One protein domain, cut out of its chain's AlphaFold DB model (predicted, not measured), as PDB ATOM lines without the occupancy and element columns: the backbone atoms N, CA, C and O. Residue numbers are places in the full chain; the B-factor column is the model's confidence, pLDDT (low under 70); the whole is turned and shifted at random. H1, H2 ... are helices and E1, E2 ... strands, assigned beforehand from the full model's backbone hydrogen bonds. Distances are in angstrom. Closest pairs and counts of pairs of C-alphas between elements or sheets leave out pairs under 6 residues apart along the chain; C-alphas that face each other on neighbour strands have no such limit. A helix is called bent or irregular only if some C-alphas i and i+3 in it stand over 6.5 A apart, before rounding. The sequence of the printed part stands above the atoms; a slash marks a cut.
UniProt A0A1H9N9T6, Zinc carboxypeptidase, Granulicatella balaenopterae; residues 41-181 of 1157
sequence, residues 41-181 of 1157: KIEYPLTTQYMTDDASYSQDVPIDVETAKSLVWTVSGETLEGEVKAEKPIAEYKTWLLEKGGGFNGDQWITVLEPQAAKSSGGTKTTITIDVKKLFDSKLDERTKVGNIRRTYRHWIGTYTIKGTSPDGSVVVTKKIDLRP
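Overview. This is residues 41 to 181 of the 1157 residues of the protein "Zinc carboxypeptidase" of Granulicatella balaenopterae (UniProt A0A1H9N9T6). Two sheets lie face to face as a sandwich: a twisted five-stranded sheet, E1, E8, E7, E3, E4, and a smaller three-stranded one, E2, E6, E5. The strands run roughly along the longest axis, with short helix H1 at one end and H2, with the long loops of residues 90 to 109 and 133 to 148, toward the other. The printed part has 141 residues, with two named helices and eight named strands in the order E1 E2 H1 E3 E4 E5 E6 H2 E7 E8; the class is mostly strand. The larger sheet is mixed, the smaller antiparallel. The whole is compact, with a radius of gyration of the C-alphas of 16.4 A, and only just a rod, spanning 55 by 27 by 22 A.

Along the chain. E1, residues 41 to 50, begins at C-alpha 41 (-29.502, 36.792, -8.290) and is 26.3 A long. E2 is residues 55 to 61, 19.2 A; H1 is residues 65 to 69. E3, residues 72 to 79, measures 23.5 A, and E4 is residues 84 to 89, 15.3 A. E5 is residues 110 to 112; E6, residues 126 to 132, measures 19.4 A. H2, residues 149 to 156, begins at C-alpha 149 (-19.194, 20.644, -39.421) and is only just irregular: C-alphas 151 and 154 are 6.52 A apart. E7, residues 158 to 165, measures 22.5 A; E8, residues 171 to 180, measures 29.3 A and ends at C-alpha 180 (-20.290, 33.185, -32.750).

Arrangement. E1 is parallel to E8, N 42 and O 172 at 2.8 A. E8 and E7 form a hairpin, N 160 and O 177 at 2.8 A. E7 and E3 are antiparallel, N 74 and O 163 at 2.8 A. E3 and E4 form a hairpin, N 85 and O 77 at 2.7 A. In the other sheet E2 is antiparallel to E6, N 57 and O 130 at 2.8 A, and E5 and E6 form a hairpin, N 111 and O 131 at 2.8 A. The facing parts of the sheets are 10.0 A centre to centre, their strands at 30 degrees. H1 only grazes both sheets; its closest C-alphas to E6 are Val 65 and Thr 126, 5.6 A. H2 is on the larger sheet, over none of its strands, at a height over the sheet of 7.2 A; its closest C-alphas to E3 are Trp 156 and Thr 79, 6.0 A. In H1 every O i to N i+4 pair is within hydrogen-bond range; in H2 1 of 4 is, beside 3 of 5 O i to N i+3 pairs.

Size, cuts and confidence. The C-alphas farthest apart, Gly 122 and Thr 144, are 55.2 A apart. The printed part has no cut. The links E4 to E5, E5 to E6 and E6 to H2 are long. The mean pLDDT of the printed part is 87.1; residues 100 to 101, 119 to 124, 138 and 144 to 147 are under 70.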
ATOM      1  N   LYS A  41     -29.870  36.933  -6.877       82.25
ATOM      2  CA  LYS A  41     -29.502  36.792  -8.290       82.25
ATOM      3  C   LYS A  41     -28.259  37.617  -8.604       82.25
ATOM      4  O   LYS A  41     -28.241  38.825  -8.377       82.25
ATOM      5  N   ILE A  42     -27.246  36.960  -9.146       84.06
ATOM      6  CA  ILE A  42     -25.982  37.550  -9.576       84.06
ATOM      7  C   ILE A  42     -25.854  37.276 -11.075       84.06
ATOM      8  O   ILE A  42     -25.838  36.119 -11.491       84.06
ATOM      9  N   GLU A  43     -25.797  38.325 -11.893       84.69
ATOM     10  CA  GLU A  43     -25.744  38.219 -13.356       84.69
ATOM     11  C   GLU A  43     -24.455  38.846 -13.884       84.69
ATOM     12  O   GLU A  43     -24.109  39.981 -13.551       84.69
ATOM     13  N   TYR A  44     -23.718  38.067 -14.670       82.38
ATOM     14  CA  TYR A  44     -22.484  38.486 -15.317       82.38
ATOM     15  C   TYR A  44     -22.850  39.123 -16.658       82.38
ATOM     16  O   TYR A  44     -23.822  38.694 -17.291       82.38
ATOM     17  N   PRO A  45     -22.064  40.103 -17.134       84.94
ATOM     18  CA  PRO A  45     -22.308  40.694 -18.438       84.94
ATOM     19  C   PRO A  45     -22.260  39.626 -19.533       84.94
ATOM     20  O   PRO A  45     -21.426  38.708 -19.493       84.94
ATOM     21  N   LEU A  46     -23.151  39.779 -20.512       88.38
ATOM     22  CA  LEU A  46     -23.086  39.055 -21.772       88.38
ATOM     23  C   LEU A  46     -21.718  39.305 -22.417       88.38
ATOM     24  O   LEU A  46     -21.257  40.443 -22.468       88.38
ATOM     25  N   THR A  47     -21.073  38.245 -22.889       92.69
ATOM     26  CA  THR A  47     -19.844  38.340 -23.686       92.69
ATOM     27  C   THR A  47     -19.968  37.473 -24.919       92.69
ATOM     28  O   THR A  47     -20.514  36.375 -24.839       92.69
ATOM     29  N   THR A  48     -19.423  37.931 -26.036       93.06
ATOM     30  CA  THR A  48     -19.265  37.081 -27.213       93.06
ATOM     31  C   THR A  48     -18.209  36.017 -26.930       93.06
ATOM     32  O   THR A  48     -17.145  36.321 -26.391       93.06
ATOM     33  N   GLN A  49     -18.526  34.772 -27.260       92.31
ATOM     34  CA  GLN A  49     -17.638  33.621 -27.192       92.31
ATOM     35  C   GLN A  49     -17.495  33.055 -28.600       92.31
ATOM     36  O   GLN A  49     -18.495  32.688 -29.222       92.31
ATOM     37  N   TYR A  50     -16.260  32.928 -29.082       92.00
ATOM     38  CA  TYR A  50     -16.014  32.316 -30.379       92.00
ATOM     39  C   TYR A  50     -15.949  30.801 -30.265       92.00
ATOM     40  O   TYR A  50     -15.345  30.257 -29.341       92.00
ATOM     41  N   MET A  51     -16.602  30.106 -31.190       91.25
ATOM     42  CA  MET A  51     -16.707  28.649 -31.159       91.25
ATOM     43  C   MET A  51     -15.369  27.951 -31.419       91.25
ATOM     44  O   MET A  51     -15.242  26.780 -31.072       91.25
ATOM     45  N   THR A  52     -14.415  28.661 -32.022       87.06
ATOM     46  CA  THR A  52     -13.078  28.176 -32.386       87.06
ATOM     47  C   THR A  52     -11.996  28.514 -31.355       87.06
ATOM     48  O   THR A  52     -10.888  27.987 -31.464       87.06
ATOM     49  N   ASP A  53     -12.336  29.289 -30.317       87.75
ATOM     50  CA  ASP A  53     -11.399  29.790 -29.309       87.75
ATOM     51  C   ASP A  53     -11.749  29.302 -27.896       87.75
ATOM     52  O   ASP A  53     -12.917  29.157 -27.531       87.75
ATOM     53  N   ASP A  54     -10.721  29.104 -27.070       90.50
ATOM     54  CA  ASP A  54     -10.880  28.912 -25.627       90.50
ATOM     55  C   ASP A  54     -11.037  30.276 -24.925       90.50
ATOM     56  O   ASP A  54     -10.430  31.272 -25.320       90.50
ATOM     57  N   ALA A  55     -11.804  30.333 -23.833       91.50
ATOM     58  CA  ALA A  55     -11.936  31.519 -22.990       91.50
ATOM     59  C   ALA A  55     -12.047  31.169 -21.502       91.50
ATOM     60  O   ALA A  55     -12.467  30.078 -21.117       91.50
ATOM     61  N   SER A  56     -11.722  32.138 -20.647       94.00
ATOM     62  CA  SER A  56     -11.882  32.027 -19.197       94.00
ATOM     63  C   SER A  56     -12.495  33.304 -18.629       94.00
ATOM     64  O   SER A  56     -12.033  34.413 -18.908       94.00
ATOM     65  N   TYR A  57     -13.551  33.155 -17.831       91.75
ATOM     66  CA  TYR A  57     -14.307  34.258 -17.243       91.75
ATOM     67  C   TYR A  57     -14.210  34.211 -15.720       91.75
ATOM     68  O   TYR A  57     -14.846  33.369 -15.087       91.75
ATOM     69  N   SER A  58     -13.466  35.141 -15.120       90.88
ATOM     70  CA  SER A  58     -13.341  35.273 -13.661       90.88
ATOM     71  C   SER A  58     -14.094  36.490 -13.132       90.88
ATOM     72  O   SER A  58     -13.914  37.598 -13.637       90.88
ATOM     73  N   GLN A  59     -14.890  36.318 -12.073       87.50
ATOM     74  CA  GLN A  59     -15.571  37.434 -11.407       87.50
ATOM     75  C   GLN A  59     -15.755  37.201  -9.903       87.50
ATOM     76  O   GLN A  59     -16.038  36.089  -9.455       87.50
ATOM     77  N   ASP A  60     -15.622  38.281  -9.131       88.75
ATOM     78  CA  ASP A  60     -15.857  38.292  -7.687       88.75
ATOM     79  C   ASP A  60     -17.352  38.443  -7.373       88.75
ATOM     80  O   ASP A  60     -17.967  39.468  -7.682       88.75
ATOM     81  N   VAL A  61     -17.925  37.453  -6.691       87.06
ATOM     82  CA  VAL A  61     -19.339  37.397  -6.304       87.06
ATOM     83  C   VAL A  61     -19.534  37.542  -4.791       87.06
ATOM     84  O   VAL A  61     -18.701  37.070  -4.015       87.06
ATOM     85  N   PRO A  62     -20.618  38.194  -4.324       87.31
ATOM     86  CA  PRO A  62     -20.856  38.480  -2.906       87.31
ATOM     87  C   PRO A  62     -21.437  37.279  -2.135       87.31
ATOM     88  O   PRO A  62     -22.480  37.393  -1.497       87.31
ATOM     89  N   ILE A  63     -20.765  36.130  -2.211       87.81
ATOM     90  CA  ILE A  63     -21.073  34.903  -1.460       87.81
ATOM     91  C   ILE A  63     -19.779  34.313  -0.887       87.81
ATOM     92  O   ILE A  63     -18.698  34.535  -1.441       87.81
ATOM     93  N   ASP A  64     -19.872  33.569   0.214       87.62
ATOM     94  CA  ASP A  64     -18.728  32.854   0.787       87.62
ATOM     95  C   ASP A  64     -18.323  31.634  -0.069       87.62
ATOM     96  O   ASP A  64     -19.057  31.194  -0.958       87.62
ATOM     97  N   VAL A  65     -17.127  31.103   0.196       88.44
ATOM     98  CA  VAL A  65     -16.514  30.040  -0.617       88.44
ATOM     99  C   VAL A  65     -17.303  28.730  -0.529       88.44
ATOM    100  O   VAL A  65     -17.415  28.030  -1.533       88.44
ATOM    101  N   GLU A  66     -17.881  28.400   0.628       87.88
ATOM    102  CA  GLU A  66     -18.641  27.156   0.807       87.88
ATOM    103  C   GLU A  66     -19.974  27.218   0.055       87.88
ATOM    104  O   GLU A  66     -20.331  26.279  -0.659       87.88
ATOM    105  N   THR A  67     -20.661  28.365   0.113       87.75
ATOM    106  CA  THR A  67     -21.853  28.611  -0.708       87.75
ATOM    107  C   THR A  67     -21.525  28.496  -2.198       87.75
ATOM    108  O   THR A  67     -22.243  27.806  -2.925       87.75
ATOM    109  N   ALA A  68     -20.413  29.082  -2.660       89.06
ATOM    110  CA  ALA A  68     -19.981  28.981  -4.058       89.06
ATOM    111  C   ALA A  68     -19.651  27.538  -4.487       89.06
ATOM    112  O   ALA A  68     -19.997  27.138  -5.598       89.06
ATOM    113  N   LYS A  69     -19.033  26.737  -3.607       90.88
ATOM    114  CA  LYS A  69     -18.736  25.309  -3.843       90.88
ATOM    115  C   LYS A  69     -19.991  24.437  -3.934       90.88
ATOM    116  O   LYS A  69     -19.945  23.384  -4.561       90.88
ATOM    117  N   SER A  70     -21.099  24.864  -3.327       91.69
ATOM    118  CA  SER A  70     -22.369  24.124  -3.331       91.69
ATOM    119  C   SER A  70     -23.228  24.334  -4.588       91.69
ATOM    120  O   SER A  70     -24.238  23.648  -4.749       91.69
ATOM    121  N   LEU A  71     -22.860  25.279  -5.463       93.69
ATOM    122  CA  LEU A  71     -23.637  25.608  -6.659       93.69
ATOM    123  C   LEU A  71     -23.659  24.443  -7.656       93.69
ATOM    124  O   LEU A  71     -22.619  23.909  -8.042       93.69
ATOM    125  N   VAL A  72     -24.855  24.103  -8.136       94.75
ATOM    126  CA  VAL A  72     -25.069  23.159  -9.237       94.75
ATOM    127  C   VAL A  72     -25.185  23.939 -10.538       94.75
ATOM    128  O   VAL A  72     -26.011  24.846 -10.643       94.75
ATOM    129  N   TRP A  73     -24.359  23.585 -11.523       95.62
ATOM    130  CA  TRP A  73     -24.227  24.329 -12.774       95.62
ATOM    131  C   TRP A  73     -24.955  23.660 -13.942       95.62
ATOM    132  O   TRP A  73     -24.723  22.488 -14.253       95.62
ATOM    133  N   THR A  74     -25.793  24.436 -14.622       95.81
ATOM    134  CA  THR A  74     -26.530  24.051 -15.828       95.81
ATOM    135  C   THR A  74     -26.256  25.017 -16.979       95.81
ATOM    136  O   THR A  74     -25.768  26.130 -16.776       95.81
ATOM    137  N   VAL A  75     -26.563  24.583 -18.199       94.94
ATOM    138  CA  VAL A  75     -26.516  25.391 -19.421       94.94
ATOM    139  C   VAL A  75     -27.836  25.238 -20.153       94.94
ATOM    140  O   VAL A  75     -28.365  24.134 -20.280       94.94
ATOM    141  N   SER A  76     -28.351  26.356 -20.638       94.38
ATOM    142  CA  SER A  76     -29.464  26.445 -21.586       94.38
ATOM    143  C   SER A  76     -29.074  27.426 -22.684       94.38
ATOM    144  O   SER A  76     -28.152  28.220 -22.486       94.38
ATOM    145  N   GLY A  77     -29.749  27.393 -23.823       93.56
ATOM    146  CA  GLY A  77     -29.473  28.334 -24.901       93.56
ATOM    147  C   GLY A  77     -30.666  28.553 -25.803       93.56
ATOM    148  O   GLY A  77     -31.602  27.759 -25.815       93.56
ATOM    149  N   GLU A  78     -30.613  29.640 -26.547       94.50
ATOM    150  CA  GLU A  78     -31.556  29.984 -27.599       94.50
ATOM    151  C   GLU A  78     -30.732  30.347 -28.831       94.50
ATOM    152  O   GLU A  78     -29.899  31.258 -28.781       94.50
ATOM    153  N   THR A  79     -30.898  29.575 -29.903       92.25
ATOM    154  CA  THR A  79     -30.199  29.834 -31.164       92.25
ATOM    155  C   THR A  79     -30.824  31.035 -31.875       92.25
ATOM    156  O   THR A  79     -31.969  31.394 -31.603       92.25
ATOM    157  N   LEU A  80     -30.108  31.647 -32.823       86.62
ATOM    158  CA  LEU A  80     -30.662  32.721 -33.662       86.62
ATOM    159  C   LEU A  80     -31.897  32.276 -34.460       86.62
ATOM    160  O   LEU A  80     -32.764  33.090 -34.757       86.62
ATOM    161  N   GLU A  81     -31.999  30.981 -34.764       82.69
ATOM    162  CA  GLU A  81     -33.144  30.368 -35.450       82.69
ATOM    163  C   GLU A  81     -34.324  30.077 -34.497       82.69
ATOM    164  O   GLU A  81     -35.346  29.532 -34.913       82.69
ATOM    165  N   GLY A  82     -34.206  30.433 -33.211       84.81
ATOM    166  CA  GLY A  82     -35.243  30.249 -32.193       84.81
ATOM    167  C   GLY A  82     -35.300  28.843 -31.589       84.81
ATOM    168  O   GLY A  82     -36.250  28.515 -30.872       84.81
ATOM    169  N   GLU A  83     -34.305  27.988 -31.848       90.00
ATOM    170  CA  GLU A  83     -34.220  26.674 -31.212       90.00
ATOM    171  C   GLU A  83     -33.808  26.831 -29.742       90.00
ATOM    172  O   GLU A  83     -32.727  27.330 -29.423       90.00
ATOM    173  N   VAL A  84     -34.651  26.350 -28.827       90.38
ATOM    174  CA  VAL A  84     -34.360  26.367 -27.389       90.38
ATOM    175  C   VAL A  84     -33.600  25.100 -26.994       90.38
ATOM    176  O   VAL A  84     -34.162  24.003 -26.927       90.38
ATOM    177  N   LYS A  85     -32.317  25.250 -26.657       88.62
ATOM    178  CA  LYS A  85     -31.500  24.199 -26.044       88.62
ATOM    179  C   LYS A  85     -31.910  24.048 -24.578       88.62
ATOM    180  O   LYS A  85     -31.700  24.946 -23.759       88.62
ATOM    181  N   ALA A  86     -32.510  22.900 -24.262       91.00
ATOM    182  CA  ALA A  86     -33.011  22.590 -22.926       91.00
ATOM    183  C   ALA A  86     -31.940  22.780 -21.839       91.00
ATOM    184  O   ALA A  86     -30.759  22.490 -22.044       91.00
ATOM    185  N   GLU A  87     -32.373  23.224 -20.659       94.06
ATOM    186  CA  GLU A  87     -31.483  23.366 -19.514       94.06
ATOM    187  C   GLU A  87     -30.979  21.994 -19.045       94.06
ATOM    188  O   GLU A  87     -31.767  21.158 -18.602       94.06
ATOM    189  N   LYS A  88     -29.665  21.764 -19.136       94.31
ATOM    190  CA  LYS A  88     -29.012  20.508 -18.734       94.31
ATOM    191  C   LYS A  88     -27.762  20.775 -17.890       94.31
ATOM    192  O   LYS A  88     -27.184  21.857 -18.004       94.31
ATOM    193  N   PRO A  89     -27.313  19.822 -17.054       95.12
ATOM    194  CA  PRO A  89     -26.025  19.901 -16.364       95.12
ATOM    195  C   PRO A  89     -24.860  20.211 -17.315       95.12
ATOM    196  O   PRO A  89     -24.804  19.663 -18.417       95.12
ATOM    197  N   ILE A  90     -23.886  21.022 -16.875       93.19
ATOM    198  CA  ILE A  90     -22.703  21.382 -17.693       93.19
ATOM    199  C   ILE A  90     -21.952  20.155 -18.245       93.19
ATOM    200  O   ILE A  90     -21.396  20.219 -19.335       93.19
ATOM    201  N   ALA A  91     -21.987  19.018 -17.540       91.00
ATOM    202  CA  ALA A  91     -21.324  17.775 -17.941       91.00
ATOM    203  C   ALA A  91     -21.929  17.095 -19.181       91.00
ATOM    204  O   ALA A  91     -21.244  16.282 -19.812       91.00
ATOM    205  N   GLU A  92     -23.179  17.413 -19.529       90.31
ATOM    206  CA  GLU A  92     -23.874  16.878 -20.707       90.31
ATOM    207  C   GLU A  92     -23.560  17.660 -21.990       90.31
ATOM    208  O   GLU A  92     -23.767  17.139 -23.082       90.31
ATOM    209  N   TYR A  93     -23.025  18.880 -21.878       87.62
ATOM    210  CA  TYR A  93     -22.577  19.664 -23.027       87.62
ATOM    211  C   TYR A  93     -21.120  19.330 -23.353       87.62
ATOM    212  O   TYR A  93     -20.183  19.757 -22.670       87.62
ATOM    213  N   LYS A  94     -20.943  18.515 -24.393       90.69
ATOM    214  CA  LYS A  94     -19.635  18.094 -24.902       90.69
ATOM    215  C   LYS A  94     -19.175  18.966 -26.067       90.69
ATOM    216  O   LYS A  94     -19.992  19.639 -26.684       90.69
ATOM    217  N   THR A  95     -17.884  18.929 -26.375       89.62
ATOM    218  CA  THR A  95     -17.320  19.488 -27.608       89.62
ATOM    219  C   THR A  95     -17.568  18.550 -28.791       89.62
ATOM    220  O   THR A  95     -17.774  17.342 -28.618       89.62
ATOM    221  N   TRP A  96     -17.530  19.097 -30.004       87.31
ATOM    222  CA  TRP A  96     -17.586  18.307 -31.232       87.31
ATOM    223  C   TRP A  96     -16.264  17.569 -31.485       87.31
ATOM    224  O   TRP A  96     -15.192  18.163 -31.357       87.31
ATOM    225  N   LEU A  97     -16.326  16.295 -31.881       82.44
ATOM    226  CA  LEU A  97     -15.159  15.525 -32.326       82.44
ATOM    227  C   LEU A  97     -15.093  15.453 -33.855       82.44
ATOM    228  O   LEU A  97     -16.056  15.063 -34.514       82.44
ATOM    229  N   LEU A  98     -13.929  15.798 -34.414       74.50
ATOM    230  CA  LEU A  98     -13.635  15.693 -35.846       74.50
ATOM    231  C   LEU A  98     -13.254  14.255 -36.236       74.50
ATOM    232  O   LEU A  98     -12.102  13.961 -36.553       74.50
ATOM    233  N   GLU A  99     -14.231  13.354 -36.206       74.75
ATOM    234  CA  GLU A  99     -14.100  11.967 -36.671       74.75
ATOM    235  C   GLU A  99     -15.183  11.613 -37.700       74.75
ATOM    236  O   GLU A  99     -16.148  12.356 -37.896       74.75
ATOM    237  N   LYS A 100     -15.031  10.476 -38.394       68.00
ATOM    238  CA  LYS A 100     -16.000  10.027 -39.405       68.00
ATOM    239  C   LYS A 100     -17.384   9.865 -38.762       68.00
ATOM    240  O   LYS A 100     -17.564   9.020 -37.893       68.00
ATOM    241  N   GLY A 101     -18.355  10.649 -39.230       64.75
ATOM    242  CA  GLY A 101     -19.721  10.686 -38.697       64.75
ATOM    243  C   GLY A 101     -20.008  11.878 -37.780       64.75
ATOM    244  O   GLY A 101     -21.157  12.296 -37.743       64.75
ATOM    245  N   GLY A 102     -18.985  12.470 -37.147       72.69
ATOM    246  CA  GLY A 102     -19.078  13.671 -36.306       72.69
ATOM    247  C   GLY A 102     -20.035  13.572 -35.108       72.69
ATOM    248  O   GLY A 102     -20.920  12.721 -35.038       72.69
ATOM    249  N   GLY A 103     -19.868  14.448 -34.117       83.62
ATOM    250  CA  GLY A 103     -20.825  14.546 -33.012       83.62
ATOM    251  C   GLY A 103     -20.274  15.153 -31.728       83.62
ATOM    252  O   GLY A 103     -19.064  15.255 -31.521       83.62
ATOM    253  N   PHE A 104     -21.189  15.514 -30.825       87.38
ATOM    254  CA  PHE A 104     -20.891  16.051 -29.494       87.38
ATOM    255  C   PHE A 104     -20.545  14.940 -28.495       87.38
ATOM    256  O   PHE A 104     -21.259  14.711 -27.520       87.38
ATOM    257  N   ASN A 105     -19.446  14.236 -28.757       87.81
ATOM    258  CA  ASN A 105     -18.954  13.128 -27.929       87.81
ATOM    259  C   ASN A 105     -17.596  13.429 -27.270       87.81
ATOM    260  O   ASN A 105     -16.995  12.538 -26.674       87.81
ATOM    261  N   GLY A 106     -17.101  14.663 -27.393       87.75
ATOM    262  CA  GLY A 106     -15.803  15.072 -26.873       87.75
ATOM    263  C   GLY A 106     -15.782  15.363 -25.375       87.75
ATOM    264  O   GLY A 106     -16.623  14.908 -24.592       87.75
ATOM    265  N   ASP A 107     -14.795  16.162 -24.976       89.62
ATOM    266  CA  ASP A 107     -14.660  16.644 -23.607       89.62
ATOM    267  C   ASP A 107     -15.818  17.566 -23.221       89.62
ATOM    268  O   ASP A 107     -16.532  18.106 -24.061       89.62
ATOM    269  N   GLN A 108     -15.999  17.780 -21.919       91.31
ATOM    270  CA  GLN A 108     -16.916  18.808 -21.440       91.31
ATOM    271  C   GLN A 108     -16.460  20.187 -21.930       91.31
ATOM    272  O   GLN A 108     -15.306  20.576 -21.738       91.31
ATOM    273  N   TRP A 109     -17.382  20.922 -22.546       88.94
ATOM    274  CA  TRP A 109     -17.085  22.217 -23.149       88.94
ATOM    275  C   TRP A 109     -16.935  23.336 -22.100       88.94
ATOM    276  O   TRP A 109     -16.092  24.216 -22.250       88.94
ATOM    277  N   ILE A 110     -17.689  23.279 -20.998       93.19
ATOM    278  CA  ILE A 110     -17.696  24.310 -19.943       93.19
ATOM    279  C   ILE A 110     -17.239  23.709 -18.619       93.19
ATOM    280  O   ILE A 110     -17.864  22.772 -18.134       93.19
ATOM    281  N   THR A 111     -16.216  24.272 -17.984       94.31
ATOM    282  CA  THR A 111     -15.717  23.845 -16.668       94.31
ATOM    283  C   THR A 111     -15.758  25.004 -15.680       94.31
ATOM    284  O   THR A 111     -15.342  26.111 -15.996       94.31
ATOM    285  N   VAL A 112     -16.236  24.764 -14.459       93.38
ATOM    286  CA  VAL A 112     -16.159  25.753 -13.374       93.38
ATOM    287  C   VAL A 112     -15.013  25.360 -12.453       93.38
ATOM    288  O   VAL A 112     -15.022  24.261 -11.896       93.38
ATOM    289  N   LEU A 113     -14.016  26.236 -12.321       93.69
ATOM    290  CA  LEU A 113     -12.846  25.986 -11.478       93.69
ATOM    291  C   LEU A 113     -13.197  26.097  -9.991       93.69
ATOM    292  O   LEU A 113     -14.199  26.711  -9.614       93.69
ATOM    293  N   GLU A 114     -12.351  25.525  -9.128       92.06
ATOM    294  CA  GLU A 114     -12.571  25.569  -7.681       92.06
ATOM    295  C   GLU A 114     -12.638  27.029  -7.176       92.06
ATOM    296  O   GLU A 114     -11.646  27.758  -7.315       92.06
ATOM    297  N   PRO A 115     -13.760  27.466  -6.562       91.38
ATOM    298  CA  PRO A 115     -13.935  28.850  -6.126       91.38
ATOM    299  C   PRO A 115     -12.882  29.288  -5.100       91.38
ATOM    300  O   PRO A 115     -12.571  28.549  -4.163       91.38
ATOM    301  N   GLN A 116     -12.359  30.509  -5.248       88.31
ATOM    302  CA  GLN A 116     -11.297  31.060  -4.391       88.31
ATOM    303  C   GLN A 116     -11.768  32.318  -3.657       88.31
ATOM    304  O   GLN A 116     -12.543  33.099  -4.197       88.31
ATOM    305  N   ALA A 117     -11.279  32.577  -2.442       86.00
ATOM    306  CA  ALA A 117     -11.589  33.831  -1.751       86.00
ATOM    307  C   ALA A 117     -11.026  35.039  -2.530       86.00
ATOM    308  O   ALA A 117      -9.843  35.060  -2.883       86.00
ATOM    309  N   ALA A 118     -11.853  36.061  -2.764       81.12
ATOM    310  CA  ALA A 118     -11.431  37.240  -3.513       81.12
ATOM    311  C   ALA A 118     -10.346  38.016  -2.744       81.12
ATOM    312  O   ALA A 118     -10.504  38.353  -1.565       81.12
ATOM    313  N   LYS A 119      -9.239  38.342  -3.424       69.69
ATOM    314  CA  LYS A 119      -8.031  38.932  -2.810       69.69
ATOM    315  C   LYS A 119      -8.256  40.319  -2.178       69.69
ATOM    316  O   LYS A 119      -7.416  40.775  -1.410       69.69
ATOM    317  N   SER A 120      -9.371  40.985  -2.483       62.03
ATOM    318  CA  SER A 120      -9.660  42.386  -2.142       62.03
ATOM    319  C   SER A 120     -10.742  42.596  -1.062       62.03
ATOM    320  O   SER A 120     -11.023  43.743  -0.717       62.03
ATOM    321  N   SER A 121     -11.361  41.540  -0.507       55.19
ATOM    322  CA  SER A 121     -12.646  41.662   0.224       55.19
ATOM    323  C   SER A 121     -12.702  41.084   1.650       55.19
ATOM    324  O   SER A 121     -13.784  41.001   2.238       55.19
ATOM    325  N   GLY A 122     -11.576  40.666   2.238       55.75
ATOM    326  CA  GLY A 122     -11.549  40.151   3.618       55.75
ATOM    327  C   GLY A 122     -12.377  38.875   3.853       55.75
ATOM    328  O   GLY A 122     -12.780  38.622   4.983       55.75
ATOM    329  N   GLY A 123     -12.648  38.088   2.800       59.50
ATOM    330  CA  GLY A 123     -13.344  36.794   2.886       59.50
ATOM    331  C   GLY A 123     -14.868  36.836   2.708       59.50
ATOM    332  O   GLY A 123     -15.519  35.815   2.890       59.50
ATOM    333  N   THR A 124     -15.444  37.988   2.344       69.56
ATOM    334  CA  THR A 124     -16.901  38.146   2.115       69.56
ATOM    335  C   THR A 124     -17.330  38.011   0.650       69.56
ATOM    336  O   THR A 124     -18.523  38.023   0.355       69.56
ATOM    337  N   LYS A 125     -16.368  37.893  -0.274       85.12
ATOM    338  CA  LYS A 125     -16.606  37.630  -1.699       85.12
ATOM    339  C   LYS A 125     -15.744  36.466  -2.176       85.12
ATOM    340  O   LYS A 125     -14.614  36.308  -1.706       85.12
ATOM    341  N   THR A 126     -16.246  35.733  -3.157       89.50
ATOM    342  CA  THR A 126     -15.584  34.586  -3.786       89.50
ATOM    343  C   THR A 126     -15.369  34.869  -5.267       89.50
ATOM    344  O   THR A 126     -16.284  35.336  -5.934       89.50
ATOM    345  N   THR A 127     -14.185  34.589  -5.797       91.12
ATOM    346  CA  THR A 127     -13.918  34.566  -7.235       91.12
ATOM    347  C   THR A 127     -14.414  33.241  -7.810       91.12
ATOM    348  O   THR A 127     -13.944  32.172  -7.409       91.12
ATOM    349  N   ILE A 128     -15.355  33.309  -8.753       92.25
ATOM    350  CA  ILE A 128     -15.781  32.172  -9.576       92.25
ATOM    351  C   ILE A 128     -15.148  32.335 -10.955       92.25
ATOM    352  O   ILE A 128     -15.297  33.395 -11.570       92.25
ATOM    353  N   THR A 129     -14.483  31.281 -11.429       93.44
ATOM    354  CA  THR A 129     -13.906  31.209 -12.776       93.44
ATOM    355  C   THR A 129     -14.610  30.131 -13.589       93.44
ATOM    356  O   THR A 129     -14.714  28.987 -13.143       93.44
ATOM    357  N   ILE A 130     -15.093  30.510 -14.769       93.94
ATOM    358  CA  ILE A 130     -15.735  29.625 -15.740       93.94
ATOM    359  C   ILE A 130     -14.828  29.548 -16.965       93.94
ATOM    360  O   ILE A 130     -14.671  30.546 -17.668       93.94
ATOM    361  N   ASP A 131     -14.271  28.371 -17.217       94.44
ATOM    362  CA  ASP A 131     -13.527  28.063 -18.432       94.44
ATOM    363  C   ASP A 131     -14.489  27.516 -19.484       94.44
ATOM    364  O   ASP A 131     -15.278  26.603 -19.226       94.44
ATOM    365  N   VAL A 132     -14.416  28.078 -20.681       92.88
ATOM    366  CA  VAL A 132     -15.181  27.668 -21.854       92.88
ATOM    367  C   VAL A 132     -14.158  27.250 -22.901       92.88
ATOM    368  O   VAL A 132     -13.406  28.085 -23.390       92.88
ATOM    369  N   LYS A 133     -14.076  25.955 -23.209       90.88
ATOM    370  CA  LYS A 133     -13.220  25.464 -24.299       90.88
ATOM    371  C   LYS A 133     -13.767  25.935 -25.655       90.88
ATOM    372  O   LYS A 133     -14.880  26.437 -25.728       90.88
ATOM    373  N   LYS A 134     -13.062  25.724 -26.753       89.12
ATOM    374  CA  LYS A 134     -13.660  25.789 -28.091       89.12
ATOM    375  C   LYS A 134     -14.748  24.715 -28.242       89.12
ATOM    376  O   LYS A 134     -14.561  23.566 -27.832       89.12
ATOM    377  N   LEU A 135     -15.908  25.092 -28.783       89.31
ATOM    378  CA  LEU A 135     -17.042  24.178 -28.997       89.31
ATOM    379  C   LEU A 135     -16.773  23.246 -30.182       89.31
ATOM    380  O   LEU A 135     -17.061  22.044 -30.135       89.31
ATOM    381  N   PHE A 136     -16.195  23.831 -31.223       87.25
ATOM    382  CA  PHE A 136     -15.747  23.181 -32.437       87.25
ATOM    383  C   PHE A 136     -14.226  23.312 -32.518       87.25
ATOM    384  O   PHE A 136     -13.645  24.277 -32.025       87.25
ATOM    385  N   ASP A 137     -13.547  22.343 -33.128       74.50
ATOM    386  CA  ASP A 137     -12.138  22.551 -33.454       74.50
ATOM    387  C   ASP A 137     -12.002  23.614 -34.565       74.50
ATOM    388  O   ASP A 137     -12.966  23.948 -35.249       74.50
ATOM    389  N   SER A 138     -10.791  24.127 -34.766       69.00
ATOM    390  CA  SER A 138     -10.433  25.199 -35.710       69.00
ATOM    391  C   SER A 138     -10.752  24.930 -37.193       69.00
ATOM    392  O   SER A 138     -10.514  25.801 -38.024       69.00
ATOM    393  N   LYS A 139     -11.302  23.756 -37.526       79.00
ATOM    394  CA  LYS A 139     -11.607  23.303 -38.889       79.00
ATOM    395  C   LYS A 139     -13.093  23.415 -39.243       79.00
ATOM    396  O   LYS A 139     -13.701  22.453 -39.712       79.00
ATOM    397  N   LEU A 140     -13.702  24.572 -38.979       86.94
ATOM    398  CA  LEU A 140     -15.103  24.828 -39.345       86.94
ATOM    399  C   LEU A 140     -15.348  24.762 -40.865       86.94
ATOM    400  O   LEU A 140     -16.479  24.574 -41.299       86.94
ATOM    401  N   ASP A 141     -14.288  24.867 -41.662       86.38
ATOM    402  CA  ASP A 141     -14.279  24.764 -43.120       86.38
ATOM    403  C   ASP A 141     -14.536  23.347 -43.673       86.38
ATOM    404  O   ASP A 141     -14.849  23.199 -44.860       86.38
ATOM    405  N   GLU A 142     -14.433  22.310 -42.836       84.50
ATOM    406  CA  GLU A 142     -14.515  20.913 -43.265       84.50
ATOM    407  C   GLU A 142     -15.956  20.436 -43.526       84.50
ATOM    408  O   GLU A 142     -16.904  20.735 -42.792       84.50
ATOM    409  N   ARG A 143     -16.117  19.609 -44.564       80.62
ATOM    410  CA  ARG A 143     -17.420  19.083 -45.008       80.62
ATOM    411  C   ARG A 143     -17.626  17.618 -44.589       80.62
ATOM    412  O   ARG A 143     -17.476  17.251 -43.421       80.62
ATOM    413  N   THR A 144     -18.022  16.753 -45.519       69.38
ATOM    414  CA  THR A 144     -18.594  15.417 -45.250       69.38
ATOM    415  C   THR A 144     -17.646  14.418 -44.589       69.38
ATOM    416  O   THR A 144     -18.108  13.576 -43.817       69.38
ATOM    417  N   LYS A 145     -16.328  14.521 -44.806       67.19
ATOM    418  CA  LYS A 145     -15.338  13.573 -44.256       67.19
ATOM    419  C   LYS A 145     -15.320  13.521 -42.717       67.19
ATOM    420  O   LYS A 145     -14.942  12.491 -42.160       67.19
ATOM    421  N   VAL A 146     -15.776  14.577 -42.037       65.50
ATOM    422  CA  VAL A 146     -15.756  14.725 -40.563       65.50
ATOM    423  C   VAL A 146     -17.115  15.146 -39.976       65.50
ATOM    424  O   VAL A 146     -17.191  15.867 -38.982       65.50
ATOM    425  N   GLY A 147     -18.212  14.700 -40.600       69.94
ATOM    426  CA  GLY A 147     -19.570  14.923 -40.084       69.94
ATOM    427  C   GLY A 147     -20.201  16.264 -40.471       69.94
ATOM    428  O   GLY A 147     -21.149  16.691 -39.824       69.94
ATOM    429  N   ASN A 148     -19.704  16.912 -41.531       79.88
ATOM    430  CA  ASN A 148     -20.274  18.132 -42.111       79.88
ATOM    431  C   ASN A 148     -20.383  19.302 -41.118       79.88
ATOM    432  O   ASN A 148     -21.429  19.941 -40.962       79.88
ATOM    433  N   ILE A 149     -19.274  19.578 -40.425       84.12
ATOM    434  CA  ILE A 149     -19.194  20.644 -39.421       84.12
ATOM    435  C   ILE A 149     -19.508  22.025 -40.014       84.12
ATOM    436  O   ILE A 149     -20.203  22.804 -39.360       84.12
ATOM    437  N   ARG A 150     -19.126  22.274 -41.275       86.25
ATOM    438  CA  ARG A 150     -19.435  23.502 -42.027       86.25
ATOM    439  C   ARG A 150     -20.928  23.809 -42.128       86.25
ATOM    440  O   ARG A 150     -21.313  24.972 -42.181       86.25
ATOM    441  N   ARG A 151     -21.787  22.786 -42.089       84.38
ATOM    442  CA  ARG A 151     -23.246  22.957 -42.012       84.38
ATOM    443  C   ARG A 151     -23.798  22.902 -40.591       84.38
ATOM    444  O   ARG A 151     -24.899  23.375 -40.344       84.38
ATOM    445  N   THR A 152     -23.036  22.354 -39.649       84.12
ATOM    446  CA  THR A 152     -23.494  22.116 -38.274       84.12
ATOM    447  C   THR A 152     -23.335  23.337 -37.372       84.12
ATOM    448  O   THR A 152     -24.205  23.586 -36.536       84.12
ATOM    449  N   TYR A 153     -22.247  24.106 -37.511       88.25
ATOM    450  CA  TYR A 153     -21.919  25.172 -36.553       88.25
ATOM    451  C   TYR A 153     -22.999  26.261 -36.466       88.25
ATOM    452  O   TYR A 153     -23.224  26.827 -35.395       88.25
ATOM    453  N   ARG A 154     -23.703  26.528 -37.574       87.62
ATOM    454  CA  ARG A 154     -24.711  27.593 -37.670       87.62
ATOM    455  C   ARG A 154     -25.891  27.374 -36.718       87.62
ATOM    456  O   ARG A 154     -26.375  28.329 -36.119       87.62
ATOM    457  N   HIS A 155     -26.251  26.116 -36.457       88.38
ATOM    458  CA  HIS A 155     -27.312  25.738 -35.512       88.38
ATOM    459  C   HIS A 155     -26.920  25.894 -34.028       88.38
ATOM    460  O   HIS A 155     -27.680  25.512 -33.137       88.38
ATOM    461  N   TRP A 156     -25.724  26.415 -33.746       90.94
ATOM    462  CA  TRP A 156     -25.243  26.715 -32.396       90.94
ATOM    463  C   TRP A 156     -25.026  28.209 -32.163       90.94
ATOM    464  O   TRP A 156     -24.622  28.601 -31.072       90.94
ATOM    465  N   ILE A 157     -25.277  29.054 -33.164       93.00
ATOM    466  CA  ILE A 157     -25.147  30.504 -33.021       93.00
ATOM    467  C   ILE A 157     -26.321  31.012 -32.190       93.00
ATOM    468  O   ILE A 157     -27.471  30.690 -32.488       93.00
ATOM    469  N   GLY A 158     -26.043  31.804 -31.156       94.31
ATOM    470  CA  GLY A 158     -27.066  32.396 -30.298       94.31
ATOM    471  C   GLY A 158     -26.624  32.554 -28.848       94.31
ATOM    472  O   GLY A 158     -25.457  32.368 -28.498       94.31
ATOM    473  N   THR A 159     -27.570  32.890 -27.975       95.81
ATOM    474  CA  THR A 159     -27.282  33.217 -26.576       95.81
ATOM    475  C   THR A 159     -27.450  32.001 -25.670       95.81
ATOM    476  O   THR A 159     -28.515  31.391 -25.602       95.81
ATOM    477  N   TYR A 160     -26.415  31.692 -24.895       94.81
ATOM    478  CA  TYR A 160     -26.386  30.598 -23.929       94.81
ATOM    479  C   TYR A 160     -26.237  31.140 -22.511       94.81
ATOM    480  O   TYR A 160     -25.448  32.045 -22.247       94.81
ATOM    481  N   THR A 161     -26.999  30.577 -21.574       95.44
ATOM    482  CA  THR A 161     -26.971  30.932 -20.153       95.44
ATOM    483  C   THR A 161     -26.368  29.792 -19.344       95.44
ATOM    484  O   THR A 161     -26.978  28.731 -19.204       95.44
ATOM    485  N   ILE A 162     -25.197  30.045 -18.764       95.31
ATOM    486  CA  ILE A 162     -24.533  29.203 -17.768       95.31
ATOM    487  C   ILE A 162     -25.050  29.630 -16.392       95.31
ATOM    488  O   ILE A 162     -24.866  30.781 -15.987       95.31
ATOM    489  N   LYS A 163     -25.724  28.733 -15.672       95.31
ATOM    490  CA  LYS A 163     -26.437  29.050 -14.430       95.31
ATOM    491  C   LYS A 163     -25.992  28.146 -13.286       95.31
ATOM    492  O   LYS A 163     -26.186  26.940 -13.342       95.31
ATOM    493  N   GLY A 164     -25.450  28.735 -12.227       95.31
ATOM    494  CA  GLY A 164     -25.158  28.079 -10.955       95.31
ATOM    495  C   GLY A 164     -26.280  28.334  -9.951       95.31
ATOM    496  O   GLY A 164     -26.603  29.489  -9.687       95.31
ATOM    497  N   THR A 165     -26.875  27.286  -9.383       95.19
ATOM    498  CA  THR A 165     -27.975  27.398  -8.404       95.19
ATOM    499  C   THR A 165     -27.614  26.665  -7.115       95.19
ATOM    500  O   THR A 165     -27.148  25.527  -7.170       95.19
ATOM    501  N   SER A 166     -27.811  27.295  -5.954       92.12
ATOM    502  CA  SER A 166     -27.612  26.622  -4.663       92.12
ATOM    503  C   SER A 166     -28.677  25.536  -4.429       92.12
ATOM    504  O   SER A 166     -29.782  25.641  -4.967       92.12
ATOM    505  N   PRO A 167     -28.413  24.503  -3.605       88.31
ATOM    506  CA  PRO A 167     -29.359  23.399  -3.397       88.31
ATOM    507  C   PRO A 167     -30.729  23.816  -2.839       88.31
ATOM    508  O   PRO A 167     -31.728  23.142  -3.079       88.31
ATOM    509  N   ASP A 168     -30.786  24.922  -2.097       85.81
ATOM    510  CA  ASP A 168     -32.007  25.516  -1.539       85.81
ATOM    511  C   ASP A 168     -32.654  26.571  -2.463       85.81
ATOM    512  O   ASP A 168     -33.682  27.152  -2.114       85.81
ATOM    513  N   GLY A 169     -32.047  26.844  -3.624       84.25
ATOM    514  CA  GLY A 169     -32.487  27.844  -4.596       84.25
ATOM    515  C   GLY A 169     -32.311  29.301  -4.154       84.25
ATOM    516  O   GLY A 169     -32.786  30.197  -4.850       84.25
ATOM    517  N   SER A 170     -31.661  29.563  -3.016       85.19
ATOM    518  CA  SER A 170     -31.523  30.911  -2.448       85.19
ATOM    519  C   SER A 170     -30.447  31.769  -3.125       85.19
ATOM    520  O   SER A 170     -30.491  32.996  -3.010       85.19
ATOM    521  N   VAL A 171     -29.513  31.167  -3.865       87.50
ATOM    522  CA  VAL A 171     -28.474  31.855  -4.643       87.50
ATOM    523  C   VAL A 171     -28.512  31.371  -6.087       87.50
ATOM    524  O   VAL A 171     -28.503  30.168  -6.351       87.50
ATOM    525  N   VAL A 172     -28.517  32.322  -7.026       90.69
ATOM    526  CA  VAL A 172     -28.442  32.054  -8.465       90.69
ATOM    527  C   VAL A 172     -27.353  32.928  -9.080       90.69
ATOM    528  O   VAL A 172     -27.454  34.152  -9.052       90.69
ATOM    529  N   VAL A 173     -26.332  32.302  -9.661       92.50
ATOM    530  CA  VAL A 173     -25.270  32.957 -10.436       92.50
ATOM    531  C   VAL A 173     -25.496  32.655 -11.913       92.50
ATOM    532  O   VAL A 173     -25.694  31.503 -12.281       92.50
ATOM    533  N   THR A 174     -25.480  33.672 -12.769       93.38
ATOM    534  CA  THR A 174     -25.715  33.527 -14.213       93.38
ATOM    535  C   THR A 174     -24.617  34.199 -15.015       93.38
ATOM    536  O   THR A 174     -24.260  35.341 -14.742       93.38
ATOM    537  N   LYS A 175     -24.115  33.501 -16.032       92.38
ATOM    538  CA  LYS A 175     -23.232  34.032 -17.069       92.38
ATOM    539  C   LYS A 175     -23.855  33.763 -18.425       92.38
ATOM    540  O   LYS A 175     -24.088  32.612 -18.777       92.38
ATOM    541  N   LYS A 176     -24.120  34.831 -19.174       94.50
ATOM    542  CA  LYS A 176     -24.566  34.729 -20.562       94.50
ATOM    543  C   LYS A 176     -23.372  34.837 -21.502       94.50
ATOM    544  O   LYS A 176     -22.497  35.679 -21.284       94.50
ATOM    545  N   ILE A 177     -23.360  33.999 -22.527       94.19
ATOM    546  CA  ILE A 177     -22.431  34.082 -23.651       94.19
ATOM    547  C   ILE A 177     -23.222  34.121 -24.956       94.19
ATOM    548  O   ILE A 177     -24.230  33.429 -25.070       94.19
ATOM    549  N   ASP A 178     -22.782  34.931 -25.912       94.62
ATOM    550  CA  ASP A 178     -23.279  34.897 -27.289       94.62
ATOM    551  C   ASP A 178     -22.289  34.092 -28.130       94.62
ATOM    552  O   ASP A 178     -21.130  34.487 -28.255       94.62
ATOM    553  N   LEU A 179     -22.703  32.933 -28.637       93.56
ATOM    554  CA  LEU A 179     -21.837  32.077 -29.438       93.56
ATOM    555  C   LEU A 179     -21.791  32.546 -30.880       93.56
ATOM    556  O   LEU A 179     -22.821  32.603 -31.550       93.56
ATOM    557  N   ARG A 180     -20.577  32.801 -31.365       93.56
ATOM    558  CA  ARG A 180     -20.290  33.185 -32.750       93.56
ATOM    559  C   ARG A 180     -19.154  32.326 -33.320       93.56
ATOM    560  O   ARG A 180     -18.316  31.875 -32.549       93.56
ATOM    561  N   PRO A 181     -19.076  32.077 -34.635       91.81
ATOM    562  CA  PRO A 181     -17.986  31.276 -35.207       91.81
ATOM    563  C   PRO A 181     -16.601  31.922 -35.028       91.81
ATOM    564  O   PRO A 181     -15.674  31.280 -34.530       91.81
TER     565      PRO A 181